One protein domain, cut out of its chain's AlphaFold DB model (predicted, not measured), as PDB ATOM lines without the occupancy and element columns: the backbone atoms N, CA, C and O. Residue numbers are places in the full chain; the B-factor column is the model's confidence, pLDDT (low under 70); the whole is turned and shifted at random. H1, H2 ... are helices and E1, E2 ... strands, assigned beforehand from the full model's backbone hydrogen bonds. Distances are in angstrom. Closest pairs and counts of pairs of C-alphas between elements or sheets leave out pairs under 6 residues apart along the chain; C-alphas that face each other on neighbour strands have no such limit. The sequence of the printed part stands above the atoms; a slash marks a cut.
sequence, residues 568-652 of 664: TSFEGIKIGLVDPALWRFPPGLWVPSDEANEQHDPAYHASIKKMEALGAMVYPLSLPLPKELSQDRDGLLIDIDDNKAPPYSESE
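AT A GLANCE: This is residues 568 to 652 of the 664 residues of the protein "Amidase signature enzyme" of Hyaloscypha variabilis F (UniProt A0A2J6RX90). Helix H1 and two parallel strands, E1 and E2, form an open frame with residues 579 to 593. A small antiparallel hairpin, E3 and E4, and a tail make the far end. The printed part has 85 residues, in order E1 H1 E2 E3 E4, mixed, under half in named elements; it is extended, radius of gyration of the C-alphas 18.4 A, spans 57 by 35 by 22 A.

IN THESE COORDINATES: Find C-alpha 574 at (-6.042, -5.788, 33.107); E1 runs to 578, 13.5 A. H1, residues 594 to 613, is 28.6 A long; E2 is 617 to 621, 12.6 A. E3, 629 to 631, precedes E4, 637 to 639, ending at (-13.539, -13.470, 55.407).

HOW THE PARTS SIT: E1, H1, E2 are a strand-helix-strand unit, parallel neighbours joined through a helix, its crossover right-handed. Within hydrogen-bond range are N 575 and O 617, 2.9 A, N 630 and O 638, 2.8 A, and 14 of 16 O i to N i+4 pairs in H1. The closest C-alphas of H1 and E2, Glu 612 and Val 618, are 6.8 A apart.

THE WHOLE: The printed part has no cut; E1 to H1 is a long link. Residues 586 to 593 and 626 to 652 have pLDDT under 70.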
ATOM      1  N   THR A 568      -9.448  -8.431  18.574       87.75
ATOM      2  CA  THR A 568      -8.267  -9.305  18.431       87.75
ATOM      3  C   THR A 568      -7.095  -8.863  19.311       87.75
ATOM      4  O   THR A 568      -6.168  -9.646  19.506       87.75
ATOM      5  N   SER A 569      -7.136  -7.641  19.851       92.25
ATOM      6  CA  SER A 569      -6.197  -7.109  20.843       92.25
ATOM      7  C   SER A 569      -6.753  -7.233  22.268       92.25
ATOM      8  O   SER A 569      -7.965  -7.182  22.482       92.25
ATOM      9  N   PHE A 570      -5.852  -7.381  23.238       92.88
ATOM     10  CA  PHE A 570      -6.100  -7.322  24.682       92.88
ATOM     11  C   PHE A 570      -5.568  -6.007  25.296       92.88
ATOM     12  O   PHE A 570      -5.565  -5.844  26.516       92.88
ATOM     13  N   GLU A 571      -5.118  -5.060  24.469       94.06
ATOM     14  CA  GLU A 571      -4.632  -3.745  24.895       94.06
ATOM     15  C   GLU A 571      -5.639  -3.021  25.806       94.06
ATOM     16  O   GLU A 571      -6.835  -2.943  25.526       94.06
ATOM     17  N   GLY A 572      -5.143  -2.509  26.937       90.94
ATOM     18  CA  GLY A 572      -5.954  -1.860  27.971       90.94
ATOM     19  C   GLY A 572      -6.674  -2.819  28.932       90.94
ATOM     20  O   GLY A 572      -7.125  -2.373  29.989       90.94
ATOM     21  N   ILE A 573      -6.744  -4.122  28.637       94.19
ATOM     22  CA  ILE A 573      -7.317  -5.121  29.549       94.19
ATOM     23  C   ILE A 573      -6.315  -5.423  30.669       94.19
ATOM     24  O   ILE A 573      -5.153  -5.750  30.422       94.19
ATOM     25  N   LYS A 574      -6.785  -5.351  31.918       94.44
ATOM     26  CA  LYS A 574      -6.042  -5.788  33.107       94.44
ATOM     27  C   LYS A 574      -6.573  -7.140  33.563       94.44
ATOM     28  O   LYS A 574      -7.772  -7.272  33.794       94.44
ATOM     29  N   ILE A 575      -5.691  -8.127  33.696       92.19
ATOM     30  CA  ILE A 575      -6.042  -9.501  34.067       92.19
ATOM     31  C   ILE A 575      -5.336  -9.849  35.375       92.19
ATOM     32  O   ILE A 575      -4.108  -9.885  35.444       92.19
ATOM     33  N   GLY A 576      -6.127 -10.099  36.414       90.50
ATOM     34  CA  GLY A 576      -5.645 -10.652  37.672       90.50
ATOM     35  C   GLY A 576      -5.635 -12.176  37.625       90.50
ATOM     36  O   GLY A 576      -6.623 -12.777  37.204       90.50
ATOM     37  N   LEU A 577      -4.537 -12.796  38.049       88.06
ATOM     38  CA  LEU A 577      -4.338 -14.244  38.013       88.06
ATOM     39  C   LEU A 577      -3.992 -14.785  39.397       88.06
ATOM     40  O   LEU A 577      -3.044 -14.322  40.027       88.06
ATOM     41  N   VAL A 578      -4.740 -15.789  39.845       84.94
ATOM     42  CA  VAL A 578      -4.421 -16.555  41.055       84.94
ATOM     43  C   VAL A 578      -3.336 -17.595  40.783       84.94
ATOM     44  O   VAL A 578      -3.271 -18.151  39.688       84.94
ATOM     45  N   ASP A 579      -2.512 -17.885  41.789       81.00
ATOM     46  CA  ASP A 579      -1.488 -18.932  41.712       81.00
ATOM     47  C   ASP A 579      -2.137 -20.329  41.557       81.00
ATOM     48  O   ASP A 579      -2.884 -20.749  42.453       81.00
ATOM     49  N   PRO A 580      -1.869 -21.079  40.466       78.00
ATOM     50  CA  PRO A 580      -2.418 -22.420  40.273       78.00
ATOM     51  C   PRO A 580      -1.919 -23.434  41.312       78.00
ATOM     52  O   PRO A 580      -2.597 -24.436  41.521       78.00
ATOM     53  N   ALA A 581      -0.800 -23.203  42.006       76.50
ATOM     54  CA  ALA A 581      -0.375 -24.054  43.121       76.50
ATOM     55  C   ALA A 581      -1.292 -23.911  44.351       76.50
ATOM     56  O   ALA A 581      -1.428 -24.853  45.131       76.50
ATOM     57  N   LEU A 582      -1.952 -22.756  44.507       77.56
ATOM     58  CA  LEU A 582      -2.881 -22.465  45.605       77.56
ATOM     59  C   LEU A 582      -4.354 -22.691  45.221       77.56
ATOM     60  O   LEU A 582      -5.155 -23.067  46.073       77.56
ATOM     61  N   TRP A 583      -4.709 -22.488  43.947       80.00
ATOM     62  CA  TRP A 583      -6.089 -22.527  43.431       80.00
ATOM     63  C   TRP A 583      -6.417 -23.771  42.583       80.00
ATOM     64  O   TRP A 583      -7.260 -23.734  41.684       80.00
ATOM     65  N   ARG A 584      -5.778 -24.906  42.888       76.88
ATOM     66  CA  ARG A 584      -6.180 -26.238  42.395       76.88
ATOM     67  C   ARG A 584      -7.425 -26.759  43.115       76.88
ATOM     68  O   ARG A 584      -7.688 -26.417  44.267       76.88
ATOM     69  N   PHE A 585      -8.162 -27.659  42.459       73.69
ATOM     70  CA  PHE A 585      -9.172 -28.464  43.151       73.69
ATOM     71  C   PHE A 585      -8.504 -29.349  44.224       73.69
ATOM     72  O   PHE A 585      -7.394 -29.839  44.004       73.69
ATOM     73  N   PRO A 586      -9.160 -29.586  45.374       68.31
ATOM     74  CA  PRO A 586      -8.612 -30.439  46.420       68.31
ATOM     75  C   PRO A 586      -8.530 -31.912  45.964       68.31
ATOM     76  O   PRO A 586      -9.415 -32.354  45.222       68.31
ATOM     77  N   PRO A 587      -7.569 -32.709  46.483       63.50
ATOM     78  CA  PRO A 587      -7.367 -34.112  46.092       63.50
ATOM     79  C   PRO A 587      -8.587 -35.043  46.207       63.50
ATOM     80  O   PRO A 587      -8.614 -36.097  45.584       63.50
ATOM     81  N   GLY A 588      -9.598 -34.672  47.005       59.09
ATOM     82  CA  GLY A 588     -10.856 -35.419  47.130       59.09
ATOM     83  C   GLY A 588     -11.881 -35.176  46.011       59.09
ATOM     84  O   GLY A 588     -12.847 -35.928  45.924       59.09
ATOM     85  N   LEU A 589     -11.695 -34.146  45.172       62.12
ATOM     86  CA  LEU A 589     -12.532 -33.871  43.991       62.12
ATOM     87  C   LEU A 589     -11.822 -34.240  42.683       62.12
ATOM     88  O   LEU A 589     -12.447 -34.806  41.790       62.12
ATOM     89  N   TRP A 590     -10.530 -33.922  42.588       66.19
ATOM     90  CA  TRP A 590      -9.645 -34.282  41.480       66.19
ATOM     91  C   TRP A 590      -8.370 -34.876  42.076       66.19
ATOM     92  O   TRP A 590      -7.643 -34.168  42.768       66.19
ATOM     93  N   VAL A 591      -8.093 -36.154  41.807       64.44
ATOM     94  CA  VAL A 591      -6.794 -36.762  42.123       64.44
ATOM     95  C   VAL A 591      -5.748 -36.160  41.174       64.44
ATOM     96  O   VAL A 591      -5.858 -36.374  39.964       64.44
ATOM     97  N   PRO A 592      -4.745 -35.403  41.661       61.53
ATOM     98  CA  PRO A 592      -3.704 -34.874  40.791       61.53
ATOM     99  C   PRO A 592      -2.816 -36.028  40.317       61.53
ATOM    100  O   PRO A 592      -2.322 -36.793  41.142       61.53
ATOM    101  N   SER A 593      -2.594 -36.125  39.007       68.69
ATOM    102  CA  SER A 593      -1.534 -36.956  38.431       68.69
ATOM    103  C   SER A 593      -0.407 -36.044  37.950       68.69
ATOM    104  O   SER A 593      -0.661 -34.911  37.521       68.69
ATOM    105  N   ASP A 594       0.834 -36.512  38.031       71.94
ATOM    106  CA  ASP A 594       1.986 -35.706  37.628       71.94
ATOM    107  C   ASP A 594       1.972 -35.452  36.115       71.94
ATOM    108  O   ASP A 594       2.211 -34.328  35.682       71.94
ATOM    109  N   GLU A 595       1.519 -36.420  35.316       72.62
ATOM    110  CA  GLU A 595       1.338 -36.287  33.865       72.62
ATOM    111  C   GLU A 595       0.285 -35.229  33.499       72.62
ATOM    112  O   GLU A 595       0.401 -34.557  32.471       72.62
ATOM    113  N   ALA A 596      -0.755 -35.058  34.324       72.44
ATOM    114  CA  ALA A 596      -1.743 -33.996  34.149       72.44
ATOM    115  C   ALA A 596      -1.176 -32.629  34.568       72.44
ATOM    116  O   ALA A 596      -1.422 -31.628  33.895       72.44
ATOM    117  N   ASN A 597      -0.388 -32.571  35.646       73.75
ATOM    118  CA  ASN A 597       0.269 -31.346  36.113       73.75
ATOM    119  C   ASN A 597       1.299 -30.828  35.089       73.75
ATOM    120  O   ASN A 597       1.257 -29.652  34.716       73.75
ATOM    121  N   GLU A 598       2.145 -31.720  34.565       78.56
ATOM    122  CA  GLU A 598       3.145 -31.442  33.521       78.56
ATOM    123  C   GLU A 598       2.532 -30.911  32.215       78.56
ATOM    124  O   GLU A 598       3.214 -30.236  31.446       78.56
ATOM    125  N   GLN A 599       1.244 -31.159  31.964       80.94
ATOM    126  CA  GLN A 599       0.508 -30.576  30.837       80.94
ATOM    127  C   GLN A 599      -0.201 -29.268  31.216       80.94
ATOM    128  O   GLN A 599      -0.139 -28.289  30.465       80.94
ATOM    129  N   HIS A 600      -0.870 -29.226  32.372       82.56
ATOM    130  CA  HIS A 600      -1.690 -28.088  32.782       82.56
ATOM    131  C   HIS A 600      -0.873 -26.835  33.115       82.56
ATOM    132  O   HIS A 600      -1.224 -25.760  32.622       82.56
ATOM    133  N   ASP A 601       0.213 -26.932  33.890       83.00
ATOM    134  CA  ASP A 601       0.962 -25.733  34.303       83.00
ATOM    135  C   ASP A 601       1.657 -25.044  33.108       83.00
ATOM    136  O   ASP A 601       1.511 -23.824  32.951       83.00
ATOM    137  N   PRO A 602       2.327 -25.761  32.176       88.19
ATOM    138  CA  PRO A 602       2.875 -25.131  30.976       88.19
ATOM    139  C   PRO A 602       1.799 -24.559  30.049       88.19
ATOM    140  O   PRO A 602       2.010 -23.485  29.484       88.19
ATOM    141  N   ALA A 603       0.637 -25.211  29.911       88.50
ATOM    142  CA  ALA A 603      -0.478 -24.691  29.112       88.50
ATOM    143  C   ALA A 603      -1.094 -23.419  29.727       88.50
ATOM    144  O   ALA A 603      -1.405 -22.463  29.006       88.50
ATOM    145  N   TYR A 604      -1.205 -23.370  31.055       88.69
ATOM    146  CA  TYR A 604      -1.616 -22.188  31.810       88.69
ATOM    147  C   TYR A 604      -0.625 -21.035  31.588       88.69
ATOM    148  O   TYR A 604      -1.007 -19.983  31.071       88.69
ATOM    149  N   HIS A 605       0.671 -21.243  31.837       87.88
ATOM    150  CA  HIS A 605       1.694 -20.209  31.635       87.88
ATOM    151  C   HIS A 605       1.880 -19.794  30.163       87.88
ATOM    152  O   HIS A 605       2.184 -18.631  29.886       87.88
ATOM    153  N   ALA A 606       1.669 -20.692  29.197       92.94
ATOM    154  CA  ALA A 606       1.642 -20.343  27.774       92.94
ATOM    155  C   ALA A 606       0.430 -19.464  27.420       92.94
ATOM    156  O   ALA A 606       0.551 -18.541  26.611       92.94
ATOM    157  N   SER A 607      -0.719 -19.698  28.060       92.06
ATOM    158  CA  SER A 607      -1.915 -18.862  27.907       92.06
ATOM    159  C   SER A 607      -1.697 -17.452  28.462       92.06
ATOM    160  O   SER A 607      -2.098 -16.488  27.813       92.06
ATOM    161  N   ILE A 608      -0.982 -17.310  29.588       91.44
ATOM    162  CA  ILE A 608      -0.548 -16.002  30.120       91.44
ATOM    163  C   ILE A 608       0.288 -15.250  29.082       91.44
ATOM    164  O   ILE A 608      -0.112 -14.174  28.641       91.44
ATOM    165  N   LYS A 609       1.385 -15.861  28.616       93.38
ATOM    166  CA  LYS A 609       2.296 -15.259  27.623       93.38
ATOM    167  C   LYS A 609       1.582 -14.858  26.335       93.38
ATOM    168  O   LYS A 609       1.939 -13.865  25.708       93.38
ATOM    169  N   LYS A 610       0.547 -15.608  25.941       94.25
ATOM    170  CA  LYS A 610      -0.307 -15.272  24.797       94.25
ATOM    171  C   LYS A 610      -1.188 -14.045  25.058       94.25
ATOM    172  O   LYS A 610      -1.357 -13.248  24.144       94.25
ATOM    173  N   MET A 611      -1.734 -13.871  26.262       93.19
ATOM    174  CA  MET A 611      -2.495 -12.665  26.623       93.19
ATOM    175  C   MET A 611      -1.583 -11.433  26.715       93.19
ATOM    176  O   MET A 611      -1.926 -10.386  26.170       93.19
ATOM    177  N   GLU A 612      -0.396 -11.567  27.315       92.75
ATOM    178  CA  GLU A 612       0.628 -10.510  27.364       92.75
ATOM    179  C   GLU A 612       1.060 -10.080  25.950       92.75
ATOM    180  O   GLU A 612       1.049  -8.895  25.628       92.75
ATOM    181  N   ALA A 613       1.342 -11.041  25.061       94.69
ATOM    182  CA  ALA A 613       1.690 -10.784  23.659       94.69
ATOM    183  C   ALA A 613       0.541 -10.181  22.821       94.69
ATOM    184  O   ALA A 613       0.788  -9.662  21.733       94.69
ATOM    185  N   LEU A 614      -0.701 -10.236  23.314       94.94
ATOM    186  CA  LEU A 614      -1.864  -9.553  22.741       94.94
ATOM    187  C   LEU A 614      -2.124  -8.175  23.383       94.94
ATOM    188  O   LEU A 614      -3.069  -7.501  22.980       94.94
ATOM    189  N   GLY A 615      -1.314  -7.741  24.356       94.75
ATOM    190  CA  GLY A 615      -1.400  -6.422  24.999       94.75
ATOM    191  C   GLY A 615      -2.043  -6.394  26.392       94.75
ATOM    192  O   GLY A 615      -2.263  -5.305  26.924       94.75
ATOM    193  N   ALA A 616      -2.343  -7.549  26.998       94.00
ATOM    194  CA  ALA A 616      -2.905  -7.605  28.348       94.00
ATOM    195  C   ALA A 616      -1.885  -7.182  29.419       94.00
ATOM    196  O   ALA A 616      -0.735  -7.619  29.408       94.00
ATOM    197  N   MET A 617      -2.335  -6.415  30.414       87.19
ATOM    198  CA  MET A 617      -1.574  -6.168  31.642       87.19
ATOM    199  C   MET A 617      -1.902  -7.263  32.661       87.19
ATOM    200  O   MET A 617      -3.006  -7.286  33.211       87.19
ATOM    201  N   VAL A 618      -0.962  -8.174  32.904       84.81
ATOM    202  CA  VAL A 618      -1.143  -9.307  33.822       84.81
ATOM    203  C   VAL A 618      -0.600  -8.980  35.214       84.81
ATOM    204  O   VAL A 618       0.489  -8.424  35.350       84.81
ATOM    205  N   TYR A 619      -1.348  -9.356  36.254       82.50
ATOM    206  CA  TYR A 619      -0.965  -9.181  37.657       82.50
ATOM    207  C   TYR A 619      -1.207 -10.470  38.456       82.50
ATOM    208  O   TYR A 619      -2.300 -11.033  38.350       82.50
ATOM    209  N   PRO A 620      -0.260 -10.927  39.297       81.50
ATOM    210  CA  PRO A 620      -0.558 -11.948  40.294       81.50
ATOM    211  C   PRO A 620      -1.516 -11.373  41.349       81.50
ATOM    212  O   PRO A 620      -1.301 -10.271  41.858       81.50
ATOM    213  N   LEU A 621      -2.568 -12.117  41.683       85.81
ATOM    214  CA  LEU A 621      -3.508 -11.800  42.754       85.81
ATOM    215  C   LEU A 621      -3.427 -12.846  43.863       85.81
ATOM    216  O   LEU A 621      -3.522 -14.046  43.611       85.81
ATOM    217  N   SER A 622      -3.358 -12.361  45.100       82.38
ATOM    218  CA  SER A 622      -3.770 -13.142  46.261       82.38
ATOM    219  C   SER A 622      -5.269 -12.931  46.474       82.38
ATOM    220  O   SER A 622      -5.731 -11.790  46.517       82.38
ATOM    221  N   LEU A 623      -6.017 -14.025  46.589       81.38
ATOM    222  CA  LEU A 623      -7.417 -14.053  47.013       81.38
ATOM    223  C   LEU A 623      -7.518 -15.005  48.218       81.38
ATOM    224  O   LEU A 623      -6.807 -16.016  48.198       81.38
ATOM    225  N   PRO A 624      -8.382 -14.734  49.218       79.44
ATOM    226  CA  PRO A 624      -8.591 -15.642  50.345       79.44
ATOM    227  C   PRO A 624      -8.968 -17.040  49.858       79.44
ATOM    228  O   PRO A 624      -9.864 -17.200  49.022       79.44
ATOM    229  N   LEU A 625      -8.262 -18.055  50.346       73.94
ATOM    230  CA  LEU A 625      -8.464 -19.434  49.916       73.94
ATOM    231  C   LEU A 625      -9.810 -19.964  50.445       73.94
ATOM    232  O   LEU A 625     -10.269 -19.532  51.499       73.94
ATOM    233  N   PRO A 626     -10.435 -20.979  49.817       68.06
ATOM    234  CA  PRO A 626     -11.727 -21.520  50.270       68.06
ATOM    235  C   PRO A 626     -11.773 -22.086  51.707       68.06
ATOM    236  O   PRO A 626     -12.848 -22.427  52.188       68.06
ATOM    237  N   LYS A 627     -10.619 -22.217  52.376       68.06
ATOM    238  CA  LYS A 627     -10.460 -22.598  53.795       68.06
ATOM    239  C   LYS A 627     -10.393 -21.389  54.755       68.06
ATOM    240  O   LYS A 627     -10.526 -21.571  55.958       68.06
ATOM    241  N   GLU A 628     -10.113 -20.199  54.224       67.19
ATOM    242  CA  GLU A 628      -9.989 -18.902  54.918       67.19
ATOM    243  C   GLU A 628     -11.316 -18.113  54.866       67.19
ATOM    244  O   GLU A 628     -11.417 -17.014  55.395       67.19
ATOM    245  N   LEU A 629     -12.353 -18.691  54.249       67.00
ATOM    246  CA  LEU A 629     -13.691 -18.123  54.128       67.00
ATOM    247  C   LEU A 629     -14.682 -18.894  55.008       67.00
ATOM    248  O   LEU A 629     -14.740 -20.124  54.975       67.00
ATOM    249  N   SER A 630     -15.504 -18.161  55.753       57.22
ATOM    250  CA  SER A 630     -16.682 -18.682  56.456       57.22
ATOM    251  C   SER A 630     -17.968 -18.290  55.716       57.22
ATOM    252  O   SER A 630     -17.910 -17.655  54.663       57.22
ATOM    253  N   GLN A 631     -19.135 -18.703  56.217       54.06
ATOM    254  CA  GLN A 631     -20.431 -18.338  55.634       54.06
ATOM    255  C   GLN A 631     -21.257 -17.491  56.599       54.06
ATOM    256  O   GLN A 631     -21.304 -17.776  57.798       54.06
ATOM    257  N   ASP A 632     -21.930 -16.474  56.063       50.34
ATOM    258  CA  ASP A 632     -22.962 -15.736  56.789       50.34
ATOM    259  C   ASP A 632     -24.302 -16.501  56.831       50.34
ATOM    260  O   ASP A 632     -24.422 -17.640  56.371       50.34
ATOM    261  N   ARG A 633     -25.334 -15.875  57.414       38.72
ATOM    262  CA  ARG A 633     -26.664 -16.490  57.581       38.72
ATOM    263  C   ARG A 633     -27.420 -16.714  56.266       38.72
ATOM    264  O   ARG A 633     -28.311 -17.558  56.246       38.72
ATOM    265  N   ASP A 634     -27.063 -15.997  55.203       42.53
ATOM    266  CA  ASP A 634     -27.654 -16.128  53.866       42.53
ATOM    267  C   ASP A 634     -26.797 -17.017  52.938       42.53
ATOM    268  O   ASP A 634     -27.176 -17.295  51.795       42.53
ATOM    269  N   GLY A 635     -25.662 -17.517  53.441       45.91
ATOM    270  CA  GLY A 635     -24.754 -18.434  52.757       45.91
ATOM    271  C   GLY A 635     -23.686 -17.755  51.897       45.91
ATOM    272  O   GLY A 635     -22.977 -18.465  51.171       45.91
ATOM    273  N   LEU A 636     -23.540 -16.425  51.959       47.78
ATOM    274  CA  LEU A 636     -22.436 -15.730  51.295       47.78
ATOM    275  C   LEU A 636     -21.111 -16.038  51.994       47.78
ATOM    276  O   LEU A 636     -21.045 -16.171  53.214       47.78
ATOM    277  N   LEU A 637     -20.048 -16.126  51.193       49.81
ATOM    278  CA  LEU A 637     -18.687 -16.288  51.690       49.81
ATOM    279  C   LEU A 637     -18.178 -14.958  52.256       49.81
ATOM    280  O   LEU A 637     -18.157 -13.949  51.550       49.81
ATOM    281  N   ILE A 638     -17.753 -14.986  53.515       50.12
ATOM    282  CA  ILE A 638     -17.172 -13.858  54.247       50.12
ATOM    283  C   ILE A 638     -15.797 -14.246  54.798       50.12
ATOM    284  O   ILE A 638     -15.544 -15.412  55.100       50.12
ATOM    285  N   ASP A 639     -14.906 -13.266  54.917       47.66
ATOM    286  CA  ASP A 639     -13.539 -13.470  55.407       47.66
ATOM    287  C   ASP A 639     -13.524 -13.929  56.879       47.66
ATOM    288  O   ASP A 639     -14.385 -13.523  57.670       47.66
ATOM    289  N   ILE A 640     -12.562 -14.774  57.259       48.97
ATOM    290  CA  ILE A 640     -12.369 -15.177  58.657       48.97
ATOM    291  C   ILE A 640     -11.534 -14.098  59.356       48.97
ATOM    292  O   ILE A 640     -10.308 -14.100  59.332       48.97
ATOM    293  N   ASP A 641     -12.223 -13.155  59.998       46.78
ATOM    294  CA  ASP A 641     -11.598 -12.177  60.891       46.78
ATOM    295  C   ASP A 641     -11.046 -12.887  62.140       46.78
ATOM    296  O   ASP A 641     -11.785 -13.124  63.097       46.78
ATOM    297  N   ASP A 642      -9.744 -13.199  62.129       43.44
ATOM    298  CA  ASP A 642      -8.991 -13.883  63.200       43.44
ATOM    299  C   ASP A 642      -9.232 -13.320  64.618       43.44
ATOM    300  O   ASP A 642      -9.004 -14.010  65.613       43.44
ATOM    301  N   ASN A 643      -9.692 -12.068  64.747       41.41
ATOM    302  CA  ASN A 643      -9.963 -11.423  66.036       41.41
ATOM    303  C   ASN A 643     -11.409 -11.602  66.531       41.41
ATOM    304  O   ASN A 643     -11.753 -11.108  67.611       41.41
ATOM    305  N   LYS A 644     -12.268 -12.301  65.782       41.78
ATOM    306  CA  LYS A 644     -13.624 -12.674  66.200       41.78
ATOM    307  C   LYS A 644     -13.765 -14.191  66.210       41.78
ATOM    308  O   LYS A 644     -13.714 -14.842  65.173       41.78
ATOM    309  N   ALA A 645     -14.023 -14.750  67.393       32.75
ATOM    310  CA  ALA A 645     -14.454 -16.140  67.505       32.75
ATOM    311  C   ALA A 645     -15.684 -16.381  66.600       32.75
ATOM    312  O   ALA A 645     -16.542 -15.492  66.510       32.75
ATOM    313  N   PRO A 646     -15.793 -17.550  65.936       36.72
ATOM    314  CA  PRO A 646     -16.917 -17.835  65.053       36.72
ATOM    315  C   PRO A 646     -18.239 -17.671  65.822       36.72
ATOM    316  O   PRO A 646     -18.326 -18.125  66.965       36.72
ATOM    317  N   PRO A 647     -19.283 -17.056  65.231       38.62
ATOM    318  CA  PRO A 647     -20.494 -16.626  65.946       38.62
ATOM    319  C   PRO A 647     -21.426 -17.773  66.394       38.62
ATOM    320  O   PRO A 647     -22.595 -17.540  66.691       38.62
ATOM    321  N   TYR A 648     -20.911 -19.003  66.441       40.69
ATOM    322  CA  TYR A 648     -21.608 -20.230  66.803       40.69
ATOM    323  C   TYR A 648     -20.781 -21.020  67.825       40.69
ATOM    324  O   TYR A 648     -20.045 -21.943  67.480       40.69
ATOM    325  N   SER A 649     -20.921 -20.660  69.101       32.75
ATOM    326  CA  SER A 649     -20.615 -21.566  70.212       32.75
ATOM    327  C   SER A 649     -21.630 -22.715  70.249       32.75
ATOM    328  O   SER A 649     -22.801 -22.515  69.928       32.75
ATOM    329  N   GLU A 650     -21.207 -23.912  70.666       37.78
ATOM    330  CA  GLU A 650     -22.015 -25.145  70.647       37.78
ATOM    331  C   GLU A 650     -23.140 -25.183  71.711       37.78
ATOM    332  O   GLU A 650     -23.136 -26.033  72.601       37.78
ATOM    333  N   SER A 651     -24.119 -24.270  71.657       34.38
ATOM    334  CA  SER A 651     -25.226 -24.258  72.628       34.38
ATOM    335  C   SER A 651     -26.500 -23.518  72.188       34.38
ATOM    336  O   SER A 651     -26.978 -22.657  72.920       34.38
ATOM    337  N   GLU A 652     -27.104 -23.861  71.044       31.88
ATOM    338  CA  GLU A 652     -28.518 -23.514  70.800       31.88
ATOM    339  C   GLU A 652     -29.202 -24.503  69.837       31.88
ATOM    340  O   GLU A 652     -28.830 -24.632  68.671       31.88
TER     341      GLU A 652